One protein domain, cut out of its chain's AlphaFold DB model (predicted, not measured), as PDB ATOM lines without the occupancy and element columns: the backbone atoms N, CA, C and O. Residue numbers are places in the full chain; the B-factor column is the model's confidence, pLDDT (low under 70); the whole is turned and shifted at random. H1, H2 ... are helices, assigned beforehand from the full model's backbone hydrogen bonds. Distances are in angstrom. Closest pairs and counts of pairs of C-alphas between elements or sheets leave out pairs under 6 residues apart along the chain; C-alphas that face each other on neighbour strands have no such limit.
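Overview. This is residues 13 to 110 of the 330 residues of an uncharacterized protein of viral metagenome (UniProt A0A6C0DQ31). A long helix, H6, forms one side of a cluster of crossed helices: H5 meets its first end in a corner, and H1 crosses its later half at residues 99 to 103. H4 packs across H5 near residues 72 to 76, H3 stands steeply to H5, meeting it at residues 42 to 45, and comes close to H6 at a large angle, so that the centres of H3, H5 and H6 make a triangle, while H2 lies alongside the later part of H5. The printed part has 98 residues with six named helices, H1 to H6 in chain order, and no named strand: all helix, with mostly crossed packing. It is compact, with a radius of gyration of the C-alphas of 13.6 A, and spans 42 by 29 by 22 A.

Arrangement. H6, residues 89 to 109, touches H5, residues 70 to 83, at a steep tilt of 69 degrees, only just short of about perpendicular; their closest C-alphas, Tyr 79 and Ile 89, are 6.1 A apart. H6 touches H1, residues 16 to 22, with residues 99 to 103 alone, about perpendicular at 89 degrees; the closest C-alphas are Val 17 and Leu 103, 6.6 A. H5, the hub, touches H4, residues 55 to 63, the closest C-alphas being Leu 62 and Arg 76, 6.4 A. H5 only just touches H3, residues 40 to 52, with 3 pairs of C-alphas within 8 A, the closest Leu 42 and Leu 75, 6.4 A. H2, residues 27 to 32, is close to H5 but not clearly touching, the C-alphas of Leu 31 and Glu 81 being 7.8 A apart. H2 and H6 are apart. Every O i to N i+4 pair is within hydrogen-bond range in H3, H4 and H6, against 2 of 3 in H1, 1 of 2 in H2 and 9 of 10 in H5.

Along the chain. H6 measures 30.2 A from C-alpha 89 at (43.791, -28.998, -35.029) to C-alpha 109 at (53.301, -32.294, -63.539). H5 measures 20.1 A and H3 18.7 A. H1 begins at C-alpha 16, (58.913, -37.794, -50.398).

Size, cuts and confidence. The C-alphas farthest apart, Lys 66 and Ile 110, are 42.5 A apart. The printed part has no cut and no long link. The mean pLDDT of the printed part is 71.4; residues 13 to 38 and 81 to 87 are among those under 70.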
ATOM      1  N   LEU A  13      60.317 -43.013 -56.534       41.31
ATOM      2  CA  LEU A  13      60.923 -43.627 -55.345       41.31
ATOM      3  C   LEU A  13      61.779 -42.675 -54.481       41.31
ATOM      4  O   LEU A  13      62.161 -43.056 -53.378       41.31
ATOM      5  N   ASN A  14      62.069 -41.460 -54.961       42.53
ATOM      6  CA  ASN A  14      62.793 -40.426 -54.213       42.53
ATOM      7  C   ASN A  14      61.941 -39.169 -53.944       42.53
ATOM      8  O   ASN A  14      62.428 -38.235 -53.303       42.53
ATOM      9  N   ASP A  15      60.693 -39.104 -54.421       52.03
ATOM     10  CA  ASP A  15      59.797 -37.981 -54.132       52.03
ATOM     11  C   ASP A  15      59.068 -38.244 -52.815       52.03
ATOM     12  O   ASP A  15      58.191 -39.103 -52.753       52.03
ATOM     13  N   THR A  16      59.423 -37.516 -51.752       55.44
ATOM     14  CA  THR A  16      58.913 -37.794 -50.398       55.44
ATOM     15  C   THR A  16      57.387 -37.808 -50.338       55.44
ATOM     16  O   THR A  16      56.821 -38.698 -49.723       55.44
ATOM     17  N   VAL A  17      56.719 -36.913 -51.075       56.94
ATOM     18  CA  VAL A  17      55.248 -36.804 -51.140       56.94
ATOM     19  C   VAL A  17      54.610 -38.070 -51.720       56.94
ATOM     20  O   VAL A  17      53.487 -38.423 -51.368       56.94
ATOM     21  N   ILE A  18      55.306 -38.751 -52.630       55.44
ATOM     22  CA  ILE A  18      54.788 -39.944 -53.303       55.44
ATOM     23  C   ILE A  18      55.245 -41.216 -52.569       55.44
ATOM     24  O   ILE A  18      54.474 -42.164 -52.449       55.44
ATOM     25  N   CYS A  19      56.437 -41.221 -51.969       54.81
ATOM     26  CA  CYS A  19      56.866 -42.284 -51.056       54.81
ATOM     27  C   CYS A  19      56.027 -42.332 -49.767       54.81
ATOM     28  O   CYS A  19      55.765 -43.421 -49.270       54.81
ATOM     29  N   GLU A  20      55.564 -41.184 -49.261       57.50
ATOM     30  CA  GLU A  20      54.592 -41.104 -48.161       57.50
ATOM     31  C   GLU A  20      53.270 -41.801 -48.529       57.50
ATOM     32  O   GLU A  20      52.756 -42.551 -47.711       57.50
ATOM     33  N   TRP A  21      52.769 -41.640 -49.765       58.47
ATOM     34  CA  TRP A  21      51.577 -42.359 -50.254       58.47
ATOM     35  C   TRP A  21      51.801 -43.871 -50.372       58.47
ATOM     36  O   TRP A  21      50.916 -44.652 -50.056       58.47
ATOM     37  N   ASN A  22      52.977 -44.307 -50.831       50.31
ATOM     38  CA  ASN A  22      53.284 -45.735 -50.991       50.31
ATOM     39  C   ASN A  22      53.448 -46.475 -49.647       50.31
ATOM     40  O   ASN A  22      53.495 -47.702 -49.623       50.31
ATOM     41  N   ASN A  23      53.556 -45.738 -48.541       47.03
ATOM     42  CA  ASN A  23      53.542 -46.270 -47.184       47.03
ATOM     43  C   ASN A  23      52.139 -46.114 -46.561       47.03
ATOM     44  O   ASN A  23      52.031 -45.795 -45.374       47.03
ATOM     45  N   ASP A  24      51.073 -46.310 -47.353       47.53
ATOM     46  CA  ASP A  24      49.695 -46.369 -46.852       47.53
ATOM     47  C   ASP A  24      49.566 -47.614 -45.971       47.53
ATOM     48  O   ASP A  24      49.505 -48.758 -46.420       47.53
ATOM     49  N   THR A  25      49.680 -47.352 -44.683       44.06
ATOM     50  CA  THR A  25      49.866 -48.315 -43.609       44.06
ATOM     51  C   THR A  25      48.706 -48.143 -42.625       44.06
ATOM     52  O   THR A  25      47.975 -47.146 -42.708       44.06
ATOM     53  N   ASP A  26      48.443 -49.134 -41.767       51.31
ATOM     54  CA  ASP A  26      47.219 -49.128 -40.955       51.31
ATOM     55  C   ASP A  26      47.222 -47.955 -39.945       51.31
ATOM     56  O   ASP A  26      48.225 -47.266 -39.761       51.31
ATOM     57  N   PHE A  27      46.088 -47.690 -39.280       47.75
ATOM     58  CA  PHE A  27      45.972 -46.566 -38.328       47.75
ATOM     59  C   PHE A  27      47.120 -46.539 -37.305       47.75
ATOM     60  O   PHE A  27      47.630 -45.466 -36.997       47.75
ATOM     61  N   ASP A  28      47.548 -47.715 -36.838       44.72
ATOM     62  CA  ASP A  28      48.649 -47.887 -35.889       44.72
ATOM     63  C   ASP A  28      50.002 -47.441 -36.485       44.72
ATOM     64  O   ASP A  28      50.778 -46.741 -35.834       44.72
ATOM     65  N   ASP A  29      50.261 -47.745 -37.758       43.03
ATOM     66  CA  ASP A  29      51.491 -47.357 -38.453       43.03
ATOM     67  C   ASP A  29      51.538 -45.853 -38.796       43.03
ATOM     68  O   ASP A  29      52.625 -45.274 -38.881       43.03
ATOM     69  N   TYR A  30      50.387 -45.180 -38.959       46.56
ATOM     70  CA  TYR A  30      50.336 -43.710 -39.073       46.56
ATOM     71  C   TYR A  30      50.870 -43.026 -37.802       46.56
ATOM     72  O   TYR A  30      51.460 -41.943 -37.890       46.56
ATOM     73  N   LEU A  31      50.701 -43.658 -36.633       49.38
ATOM     74  CA  LEU A  31      51.268 -43.184 -35.365       49.38
ATOM     75  C   LEU A  31      52.792 -43.383 -35.348       49.38
ATOM     76  O   LEU A  31      53.535 -42.452 -35.026       49.38
ATOM     77  N   ASP A  32      53.262 -44.560 -35.770       45.62
ATOM     78  CA  ASP A  32      54.685 -44.925 -35.754       45.62
ATOM     79  C   ASP A  32      55.521 -44.207 -36.839       45.62
ATOM     80  O   ASP A  32      56.681 -43.842 -36.611       45.62
ATOM     81  N   CYS A  33      54.956 -43.941 -38.024       41.25
ATOM     82  CA  CYS A  33      55.699 -43.435 -39.191       41.25
ATOM     83  C   CYS A  33      55.868 -41.904 -39.269       41.25
ATOM     84  O   CYS A  33      56.370 -41.402 -40.281       41.25
ATOM     85  N   LYS A  34      55.577 -41.188 -38.173       51.59
ATOM     86  CA  LYS A  34      55.635 -39.721 -37.979       51.59
ATOM     87  C   LYS A  34      54.400 -38.967 -38.481       51.59
ATOM     88  O   LYS A  34      54.042 -38.978 -39.656       51.59
ATOM     89  N   PHE A  35      53.850 -38.183 -37.557       48.53
ATOM     90  CA  PHE A  35      52.769 -37.233 -37.775       48.53
ATOM     91  C   PHE A  35      52.972 -36.341 -39.021       48.53
ATOM     92  O   PHE A  35      53.973 -35.626 -39.131       48.53
ATOM     93  N   GLY A  36      51.962 -36.295 -39.899       50.06
ATOM     94  CA  GLY A  36      51.906 -35.393 -41.060       50.06
ATOM     95  C   GLY A  36      52.115 -36.052 -42.428       50.06
ATOM     96  O   GLY A  36      52.001 -35.351 -43.436       50.06
ATOM     97  N   ASN A  37      52.364 -37.364 -42.476       59.44
ATOM     98  CA  ASN A  37      52.420 -38.136 -43.720       59.44
ATOM     99  C   ASN A  37      51.075 -38.141 -44.472       59.44
ATOM    100  O   ASN A  37      50.005 -37.806 -43.946       59.44
ATOM    101  N   ILE A  38      51.132 -38.546 -45.737       61.38
ATOM    102  CA  ILE A  38      49.969 -38.725 -46.602       61.38
ATOM    103  C   ILE A  38      49.315 -40.088 -46.352       61.38
ATOM    104  O   ILE A  38      49.815 -41.103 -46.803       61.38
ATOM    105  N   HIS A  39      48.159 -40.086 -45.684       71.00
ATOM    106  CA  HIS A  39      47.308 -41.269 -45.516       71.00
ATOM    107  C   HIS A  39      46.088 -41.202 -46.454       71.00
ATOM    108  O   HIS A  39      45.348 -40.202 -46.470       71.00
ATOM    109  N   TYR A  40      45.865 -42.267 -47.228       72.69
ATOM    110  CA  TYR A  40      44.895 -42.348 -48.324       72.69
ATOM    111  C   TYR A  40      43.482 -41.939 -47.906       72.69
ATOM    112  O   TYR A  40      42.837 -41.088 -48.536       72.69
ATOM    113  N   LYS A  41      42.970 -42.572 -46.842       75.50
ATOM    114  CA  LYS A  41      41.568 -42.416 -46.435       75.50
ATOM    115  C   LYS A  41      41.329 -41.035 -45.828       75.50
ATOM    116  O   LYS A  41      40.316 -40.415 -46.132       75.50
ATOM    117  N   LEU A  42      42.295 -40.520 -45.066       77.88
ATOM    118  CA  LEU A  42      42.265 -39.176 -44.477       77.88
ATOM    119  C   LEU A  42      42.167 -38.095 -45.565       77.88
ATOM    120  O   LEU A  42      41.272 -37.251 -45.518       77.88
ATOM    121  N   ILE A  43      43.029 -38.162 -46.586       83.94
ATOM    122  CA  ILE A  43      43.004 -37.222 -47.714       83.94
ATOM    123  C   ILE A  43      41.686 -37.288 -48.492       83.94
ATOM    124  O   ILE A  43      41.095 -36.251 -48.804       83.94
ATOM    125  N   ASN A  44      41.214 -38.492 -48.809       84.50
ATOM    126  CA  ASN A  44      40.026 -38.655 -49.639       84.50
ATOM    127  C   ASN A  44      38.728 -38.314 -48.887       84.50
ATOM    128  O   ASN A  44      37.846 -37.680 -49.471       84.50
ATOM    129  N   ASP A  45      38.632 -38.623 -47.592       83.12
ATOM    130  CA  ASP A  45      37.511 -38.189 -46.753       83.12
ATOM    131  C   ASP A  45      37.502 -36.657 -46.592       83.12
ATOM    132  O   ASP A  45      36.447 -36.032 -46.736       83.12
ATOM    133  N   LEU A  46      38.666 -36.019 -46.395       86.75
ATOM    134  CA  LEU A  46      38.780 -34.553 -46.380       86.75
ATOM    135  C   LEU A  46      38.312 -33.921 -47.698       86.75
ATOM    136  O   LEU A  46      37.522 -32.974 -47.664       86.75
ATOM    137  N   LEU A  47      38.741 -34.458 -48.846       89.50
ATOM    138  CA  LEU A  47      38.314 -34.013 -50.181       89.50
ATOM    139  C   LEU A  47      36.793 -34.110 -50.376       89.50
ATOM    140  O   LEU A  47      36.169 -33.170 -50.882       89.50
ATOM    141  N   ILE A  48      36.177 -35.212 -49.937       87.12
ATOM    142  CA  ILE A  48      34.718 -35.383 -49.950       87.12
ATOM    143  C   ILE A  48      34.051 -34.316 -49.070       87.12
ATOM    144  O   ILE A  48      33.106 -33.649 -49.505       87.12
ATOM    145  N   LEU A  49      34.555 -34.107 -47.853       86.56
ATOM    146  CA  LEU A  49      33.963 -33.184 -46.887       86.56
ATOM    147  C   LEU A  49      34.046 -31.714 -47.320       86.56
ATOM    148  O   LEU A  49      33.029 -31.023 -47.233       86.56
ATOM    149  N   ILE A  50      35.178 -31.230 -47.846       89.25
ATOM    150  CA  ILE A  50      35.272 -29.853 -48.385       89.25
ATOM    151  C   ILE A  50      34.451 -29.669 -49.668       89.25
ATOM    152  O   ILE A  50      34.063 -28.549 -50.023       89.25
ATOM    153  N   ASN A  51      34.162 -30.753 -50.395       86.31
ATOM    154  CA  ASN A  51      33.280 -30.675 -51.548       86.31
ATOM    155  C   ASN A  51      31.823 -30.437 -51.107       86.31
ATOM    156  O   ASN A  51      31.151 -29.575 -51.677       86.31
ATOM    157  N   ILE A  52      31.380 -31.130 -50.051       85.12
ATOM    158  CA  ILE A  52      30.006 -31.089 -49.517       85.12
ATOM    159  C   ILE A  52      29.748 -29.873 -48.606       85.12
ATOM    160  O   ILE A  52      28.663 -29.286 -48.657       85.12
ATOM    161  N   TYR A  53      30.703 -29.491 -47.756       87.62
ATOM    162  CA  TYR A  53      30.492 -28.519 -46.677       87.62
ATOM    163  C   TYR A  53      31.260 -27.203 -46.871       87.62
ATOM    164  O   TYR A  53      32.359 -27.157 -47.416       87.62
ATOM    165  N   LYS A  54      30.660 -26.106 -46.387       89.19
ATOM    166  CA  LYS A  54      31.339 -24.811 -46.194       89.19
ATOM    167  C   LYS A  54      32.238 -24.865 -44.955       89.19
ATOM    168  O   LYS A  54      31.968 -25.662 -44.059       89.19
ATOM    169  N   TYR A  55      33.222 -23.966 -44.892       88.00
ATOM    170  CA  TYR A  55      34.214 -23.844 -43.815       88.00
ATOM    171  C   TYR A  55      33.631 -23.994 -42.405       88.00
ATOM    172  O   TYR A  55      33.865 -25.024 -41.781       88.00
ATOM    173  N   ASP A  56      32.796 -23.056 -41.948       86.88
ATOM    174  CA  ASP A  56      32.291 -23.035 -40.561       86.88
ATOM    175  C   ASP A  56      31.587 -24.345 -40.183       86.88
ATOM    176  O   ASP A  56      31.755 -24.881 -39.086       86.88
ATOM    177  N   LYS A  57      30.824 -24.902 -41.133       87.88
ATOM    178  CA  LYS A  57      30.114 -26.168 -40.952       87.88
ATOM    179  C   LYS A  57      31.074 -27.354 -40.905       87.88
ATOM    180  O   LYS A  57      30.841 -28.247 -40.098       87.88
ATOM    181  N   LEU A  58      32.117 -27.384 -41.736       86.69
ATOM    182  CA  LEU A  58      33.110 -28.453 -41.677       86.69
ATOM    183  C   LEU A  58      33.905 -28.391 -40.370       86.69
ATOM    184  O   LEU A  58      33.990 -29.407 -39.693       86.69
ATOM    185  N   ILE A  59      34.390 -27.215 -39.960       85.75
ATOM    186  CA  ILE A  59      35.092 -27.058 -38.677       85.75
ATOM    187  C   ILE A  59      34.191 -27.503 -37.519       85.75
ATOM    188  O   ILE A  59      34.596 -28.359 -36.740       85.75
ATOM    189  N   THR A  60      32.933 -27.049 -37.478       86.06
ATOM    190  CA  THR A  60      31.940 -27.505 -36.483       86.06
ATOM    191  C   THR A  60      31.729 -29.025 -36.512       86.06
ATOM    192  O   THR A  60      31.535 -29.641 -35.468       86.06
ATOM    193  N   ILE A  61      31.733 -29.651 -37.694       84.12
ATOM    194  CA  ILE A  61      31.591 -31.106 -37.827       84.12
ATOM    195  C   ILE A  61      32.816 -31.832 -37.266       84.12
ATOM    196  O   ILE A  61      32.651 -32.813 -36.539       84.12
ATOM    197  N   LEU A  62      34.026 -31.367 -37.580       80.94
ATOM    198  CA  LEU A  62      35.260 -32.005 -37.131       80.94
ATOM    199  C   LEU A  62      35.465 -31.829 -35.619       80.94
ATOM    200  O   LEU A  62      35.777 -32.808 -34.954       80.94
ATOM    201  N   THR A  63      35.184 -30.658 -35.044       79.19
ATOM    202  CA  THR A  63      35.446 -30.384 -33.614       79.19
ATOM    203  C   THR A  63      34.327 -30.795 -32.648       79.19
ATOM    204  O   THR A  63      34.557 -30.833 -31.443       79.19
ATOM    205  N   ASN A  64      33.112 -31.117 -33.117       81.94
ATOM    206  CA  ASN A  64      31.993 -31.472 -32.231       81.94
ATOM    207  C   ASN A  64      31.915 -32.992 -31.957       81.94
ATOM    208  O   ASN A  64      31.352 -33.718 -32.785       81.94
ATOM    209  N   PRO A  65      32.342 -33.494 -30.778       74.38
ATOM    210  CA  PRO A  65      32.422 -34.933 -30.497       74.38
ATOM    211  C   PRO A  65      31.068 -35.662 -30.524       74.38
ATOM    212  O   PRO A  65      31.030 -36.888 -30.582       74.38
ATOM    213  N   LYS A  66      29.937 -34.940 -30.510       78.88
ATOM    214  CA  LYS A  66      28.588 -35.533 -30.510       78.88
ATOM    215  C   LYS A  66      28.133 -36.057 -31.878       78.88
ATOM    216  O   LYS A  66      27.128 -36.760 -31.939       78.88
ATOM    217  N   ILE A  67      28.811 -35.707 -32.975       76.31
ATOM    218  CA  ILE A  67      28.451 -36.204 -34.314       76.31
ATOM    219  C   ILE A  67      29.098 -37.578 -34.515       76.31
ATOM    220  O   ILE A  67      30.323 -37.681 -34.544       76.31
ATOM    221  N   SER A  68      28.273 -38.615 -34.660       66.12
ATOM    222  CA  SER A  68      28.671 -40.028 -34.589       66.12
ATOM    223  C   SER A  68      28.801 -40.744 -35.944       66.12
ATOM    224  O   SER A  68      28.612 -41.957 -35.996       66.12
ATOM    225  N   ASP A  69      29.094 -40.020 -37.024       71.06
ATOM    226  CA  ASP A  69      29.399 -40.594 -38.346       71.06
ATOM    227  C   ASP A  69      30.810 -41.204 -38.346       71.06
ATOM    228  O   ASP A  69      31.758 -40.542 -37.927       71.06
ATOM    229  N   ASP A  70      30.959 -42.454 -38.786       65.81
ATOM    230  CA  ASP A  70      32.210 -43.212 -38.633       65.81
ATOM    231  C   ASP A  70      33.382 -42.663 -39.458       65.81
ATOM    232  O   ASP A  70      34.530 -42.757 -39.019       65.81
ATOM    233  N   ASN A  71      33.126 -42.008 -40.598       65.19
ATOM    234  CA  ASN A  71      34.200 -41.339 -41.339       65.19
ATOM    235  C   ASN A  71      34.667 -40.085 -40.595       65.19
ATOM    236  O   ASN A  71      35.861 -39.820 -40.505       65.19
ATOM    237  N   ILE A  72      33.732 -39.348 -39.991       74.31
ATOM    238  CA  ILE A  72      34.058 -38.174 -39.176       74.31
ATOM    239  C   ILE A  72      34.745 -38.587 -37.861       74.31
ATOM    240  O   ILE A  72      35.654 -37.884 -37.426       74.31
ATOM    241  N   LYS A  73      34.382 -39.728 -37.252       71.69
ATOM    242  CA  LYS A  73      35.106 -40.292 -36.096       71.69
ATOM    243  C   LYS A  73      36.556 -40.605 -36.448       71.69
ATOM    244  O   LYS A  73      37.435 -40.141 -35.742       71.69
ATOM    245  N   LEU A  74      36.815 -41.320 -37.548       69.31
ATOM    246  CA  LEU A  74      38.191 -41.652 -37.932       69.31
ATOM    247  C   LEU A  74      39.041 -40.389 -38.138       69.31
ATOM    248  O   LEU A  74      40.167 -40.321 -37.656       69.31
ATOM    249  N   LEU A  75      38.484 -39.370 -38.803       74.94
ATOM    250  CA  LEU A  75      39.147 -38.073 -38.941       74.94
ATOM    251  C   LEU A  75      39.441 -37.429 -37.579       74.94
ATOM    252  O   LEU A  75      40.519 -36.876 -37.409       74.94
ATOM    253  N   ARG A  76      38.526 -37.517 -36.602       75.06
ATOM    254  CA  ARG A  76      38.791 -37.033 -35.239       75.06
ATOM    255  C   ARG A  76      39.872 -37.815 -34.529       75.06
ATOM    256  O   ARG A  76      40.711 -37.165 -33.933       75.06
ATOM    257  N   ASN A  77      39.898 -39.142 -34.621       72.19
ATOM    258  CA  ASN A  77      40.972 -39.933 -34.021       72.19
ATOM    259  C   ASN A  77      42.336 -39.463 -34.566       72.19
ATOM    260  O   ASN A  77      43.247 -39.193 -33.793       72.19
ATOM    261  N   TYR A  78      42.439 -39.217 -35.880       68.31
ATOM    262  CA  TYR A  78      43.633 -38.613 -36.491       68.31
ATOM    263  C   TYR A  78      43.971 -37.195 -35.976       68.31
ATOM    264  O   TYR A  78      45.137 -36.805 -36.022       68.31
ATOM    265  N   TYR A  79      42.996 -36.426 -35.477       72.75
ATOM    266  CA  TYR A  79      43.215 -35.106 -34.862       72.75
ATOM    267  C   TYR A  79      43.398 -35.145 -33.339       72.75
ATOM    268  O   TYR A  79      44.003 -34.233 -32.790       72.75
ATOM    269  N   GLU A  80      42.921 -36.171 -32.639       70.44
ATOM    270  CA  GLU A  80      43.242 -36.392 -31.225       70.44
ATOM    271  C   GLU A  80      44.742 -36.700 -31.086       70.44
ATOM    272  O   GLU A  80      45.415 -36.139 -30.225       70.44
ATOM    273  N   GLU A  81      45.307 -37.431 -32.048       67.31
ATOM    274  CA  GLU A  81      46.750 -37.678 -32.144       67.31
ATOM    275  C   GLU A  81      47.579 -36.432 -32.518       67.31
ATOM    276  O   GLU A  81      48.759 -36.360 -32.181       67.31
ATOM    277  N   CYS A  82      46.982 -35.392 -33.120       68.12
ATOM    278  CA  CYS A  82      47.640 -34.078 -33.226       68.12
ATOM    279  C   CYS A  82      47.905 -33.450 -31.860       68.12
ATOM    280  O   CYS A  82      48.968 -32.873 -31.624       68.12
ATOM    281  N   LEU A  83      46.905 -33.531 -30.980       66.38
ATOM    282  CA  LEU A  83      46.959 -32.926 -29.654       66.38
ATOM    283  C   LEU A  83      47.985 -33.660 -28.779       66.38
ATOM    284  O   LEU A  83      48.630 -33.031 -27.947       66.38
ATOM    285  N   ASN A  84      48.202 -34.956 -29.028       69.69
ATOM    286  CA  ASN A  84      49.255 -35.753 -28.394       69.69
ATOM    287  C   ASN A  84      50.687 -35.334 -28.804       69.69
ATOM    288  O   ASN A  84      51.639 -35.715 -28.125       69.69
ATOM    289  N   VAL A  85      50.853 -34.549 -29.880       67.44
ATOM    290  CA  VAL A  85      52.148 -34.003 -30.344       67.44
ATOM    291  C   VAL A  85      52.222 -32.469 -30.268       67.44
ATOM    292  O   VAL A  85      52.952 -31.846 -31.038       67.44
ATOM    293  N   ASP A  86      51.464 -31.869 -29.340       69.00
ATOM    294  CA  ASP A  86      51.427 -30.426 -29.047       69.00
ATOM    295  C   ASP A  86      51.090 -29.522 -30.260       69.00
ATOM    296  O   ASP A  86      51.555 -28.384 -30.342       69.00
ATOM    297  N   LYS A  87      50.267 -30.005 -31.206       69.75
ATOM    298  CA  LYS A  87      49.792 -29.225 -32.367       69.75
ATOM    299  C   LYS A  87      48.313 -28.884 -32.296       69.75
ATOM    300  O   LYS A  87      47.494 -29.715 -31.903       69.75
ATOM    301  N   ASP A  88      47.951 -27.695 -32.773       77.00
ATOM    302  CA  ASP A  88      46.543 -27.320 -32.916       77.00
ATOM    303  C   ASP A  88      45.887 -28.055 -34.098       77.00
ATOM    304  O   ASP A  88      46.503 -28.311 -35.139       77.00
ATOM    305  N   ILE A  89      44.587 -28.342 -33.977       77.25
ATOM    306  CA  ILE A  89      43.791 -28.998 -35.029       77.25
ATOM    307  C   ILE A  89      43.879 -28.220 -36.356       77.25
ATOM    308  O   ILE A  89      43.893 -28.818 -37.437       77.25
ATOM    309  N   SER A  90      43.982 -26.890 -36.297       81.12
ATOM    310  CA  SER A  90      44.128 -26.026 -37.470       81.12
ATOM    311  C   SER A  90      45.459 -26.248 -38.187       81.12
ATOM    312  O   SER A  90      45.474 -26.302 -39.418       81.12
ATOM    313  N   GLU A  91      46.560 -26.439 -37.454       79.81
ATOM    314  CA  GLU A  91      47.876 -26.747 -38.033       79.81
ATOM    315  C   GLU A  91      47.853 -28.091 -38.766       79.81
ATOM    316  O   GLU A  91      48.349 -28.201 -39.890       79.81
ATOM    317  N   CYS A  92      47.213 -29.103 -38.176       78.69
ATOM    318  CA  CYS A  92      47.044 -30.413 -38.802       78.69
ATOM    319  C   CYS A  92      46.243 -30.343 -40.097       78.69
ATOM    320  O   CYS A  92      46.675 -30.843 -41.139       78.69
ATOM    321  N   LEU A  93      45.088 -29.678 -40.052       82.12
ATOM    322  CA  LEU A  93      44.245 -29.484 -41.226       82.12
ATOM    323  C   LEU A  93      45.001 -28.732 -42.330       82.12
ATOM    324  O   LEU A  93      44.932 -29.140 -43.490       82.12
ATOM    325  N   ILE A  94      45.779 -27.698 -41.985       84.94
ATOM    326  CA  ILE A  94      46.662 -27.002 -42.933       84.94
ATOM    327  C   ILE A  94      47.663 -27.976 -43.570       84.94
ATOM    328  O   ILE A  94      47.782 -27.977 -44.796       84.94
ATOM    329  N   ILE A  95      48.345 -28.823 -42.789       80.44
ATOM    330  CA  ILE A  95      49.317 -29.806 -43.304       80.44
ATOM    331  C   ILE A  95      48.650 -30.769 -44.295       80.44
ATOM    332  O   ILE A  95      49.134 -30.920 -45.420       80.44
ATOM    333  N   HIS A  96      47.508 -31.368 -43.944       82.06
ATOM    334  CA  HIS A  96      46.818 -32.300 -44.845       82.06
ATOM    335  C   HIS A  96      46.292 -31.603 -46.110       82.06
ATOM    336  O   HIS A  96      46.436 -32.140 -47.210       82.06
ATOM    337  N   PHE A  97      45.770 -30.377 -46.004       86.94
ATOM    338  CA  PHE A  97      45.362 -29.583 -47.166       86.94
ATOM    339  C   PHE A  97      46.541 -29.188 -48.070       86.94
ATOM    340  O   PHE A  97      46.425 -29.248 -49.297       86.94
ATOM    341  N   GLN A  98      47.694 -28.843 -47.495       85.50
ATOM    342  CA  GLN A  98      48.923 -28.623 -48.258       85.50
ATOM    343  C   GLN A  98      49.382 -29.908 -48.952       85.50
ATOM    344  O   GLN A  98      49.775 -29.856 -50.115       85.50
ATOM    345  N   ASN A  99      49.300 -31.060 -48.287       82.00
ATOM    346  CA  ASN A  99      49.686 -32.349 -48.860       82.00
ATOM    347  C   ASN A  99      48.764 -32.777 -50.016       82.00
ATOM    348  O   ASN A  99      49.270 -33.198 -51.056       82.00
ATOM    349  N   ILE A 100      47.449 -32.549 -49.910       87.06
ATOM    350  CA  ILE A 100      46.498 -32.697 -51.030       87.06
ATOM    351  C   ILE A 100      46.943 -31.858 -52.236       87.06
ATOM    352  O   ILE A 100      46.993 -32.359 -53.361       87.06
ATOM    353  N   MET A 101      47.300 -30.590 -52.011       89.50
ATOM    354  CA  MET A 101      47.757 -29.693 -53.076       89.50
ATOM    355  C   MET A 101      49.098 -30.130 -53.675       89.50
ATOM    356  O   MET A 101      49.243 -30.098 -54.899       89.50
ATOM    357  N   LYS A 102      50.061 -30.566 -52.849       84.31
ATOM    358  CA  LYS A 102      51.345 -31.119 -53.310       84.31
ATOM    359  C   LYS A 102      51.102 -32.332 -54.207       84.31
ATOM    360  O   LYS A 102      51.550 -32.318 -55.350       84.31
ATOM    361  N   LEU A 103      50.347 -33.327 -53.736       83.94
ATOM    362  CA  LEU A 103      50.051 -34.553 -54.480       83.94
ATOM    363  C   LEU A 103      49.324 -34.261 -55.804       83.94
ATOM    364  O   LEU A 103      49.750 -34.741 -56.855       83.94
ATOM    365  N   TYR A 104      48.298 -33.398 -55.783       88.50
ATOM    366  CA  TYR A 104      47.596 -32.959 -56.996       88.50
ATOM    367  C   TYR A 104      48.557 -32.358 -58.034       88.50
ATOM    368  O   TYR A 104      48.513 -32.751 -59.205       88.50
ATOM    369  N   GLN A 105      49.420 -31.418 -57.621       85.56
ATOM    370  CA  GLN A 105      50.366 -30.772 -58.534       85.56
ATOM    371  C   GLN A 105      51.427 -31.759 -59.023       85.56
ATOM    372  O   GLN A 105      51.715 -31.764 -60.215       85.56
ATOM    373  N   LYS A 106      51.951 -32.634 -58.153       80.88
ATOM    374  CA  LYS A 106      52.923 -33.673 -58.521       80.88
ATOM    375  C   LYS A 106      52.373 -34.563 -59.631       80.88
ATOM    376  O   LYS A 106      52.950 -34.560 -60.718       80.88
ATOM    377  N   ILE A 107      51.213 -35.200 -59.423       81.38
ATOM    378  CA  ILE A 107      50.573 -36.061 -60.435       81.38
ATOM    379  C   ILE A 107      50.317 -35.282 -61.736       81.38
ATOM    380  O   ILE A 107      50.590 -35.782 -62.822       81.38
ATOM    381  N   LYS A 108      49.842 -34.033 -61.650       83.44
ATOM    382  CA  LYS A 108      49.604 -33.164 -62.817       83.44
ATOM    383  C   LYS A 108      50.881 -32.826 -63.602       83.44
ATOM    384  O   LYS A 108      50.816 -32.659 -64.817       83.44
ATOM    385  N   THR A 109      52.014 -32.661 -62.919       75.25
ATOM    386  CA  THR A 109      53.301 -32.294 -63.539       75.25
ATOM    387  C   THR A 109      54.112 -33.481 -64.045       75.25
ATOM    388  O   THR A 109      55.044 -33.264 -64.816       75.25
ATOM    389  N   ILE A 110      53.758 -34.715 -63.667       70.12
ATOM    390  CA  ILE A 110      54.304 -35.913 -64.313       70.12
ATOM    391  C   ILE A 110      53.956 -35.828 -65.805       70.12
ATOM    392  O   ILE A 110      52.766 -35.736 -66.136       70.12
TER     393      ILE A 110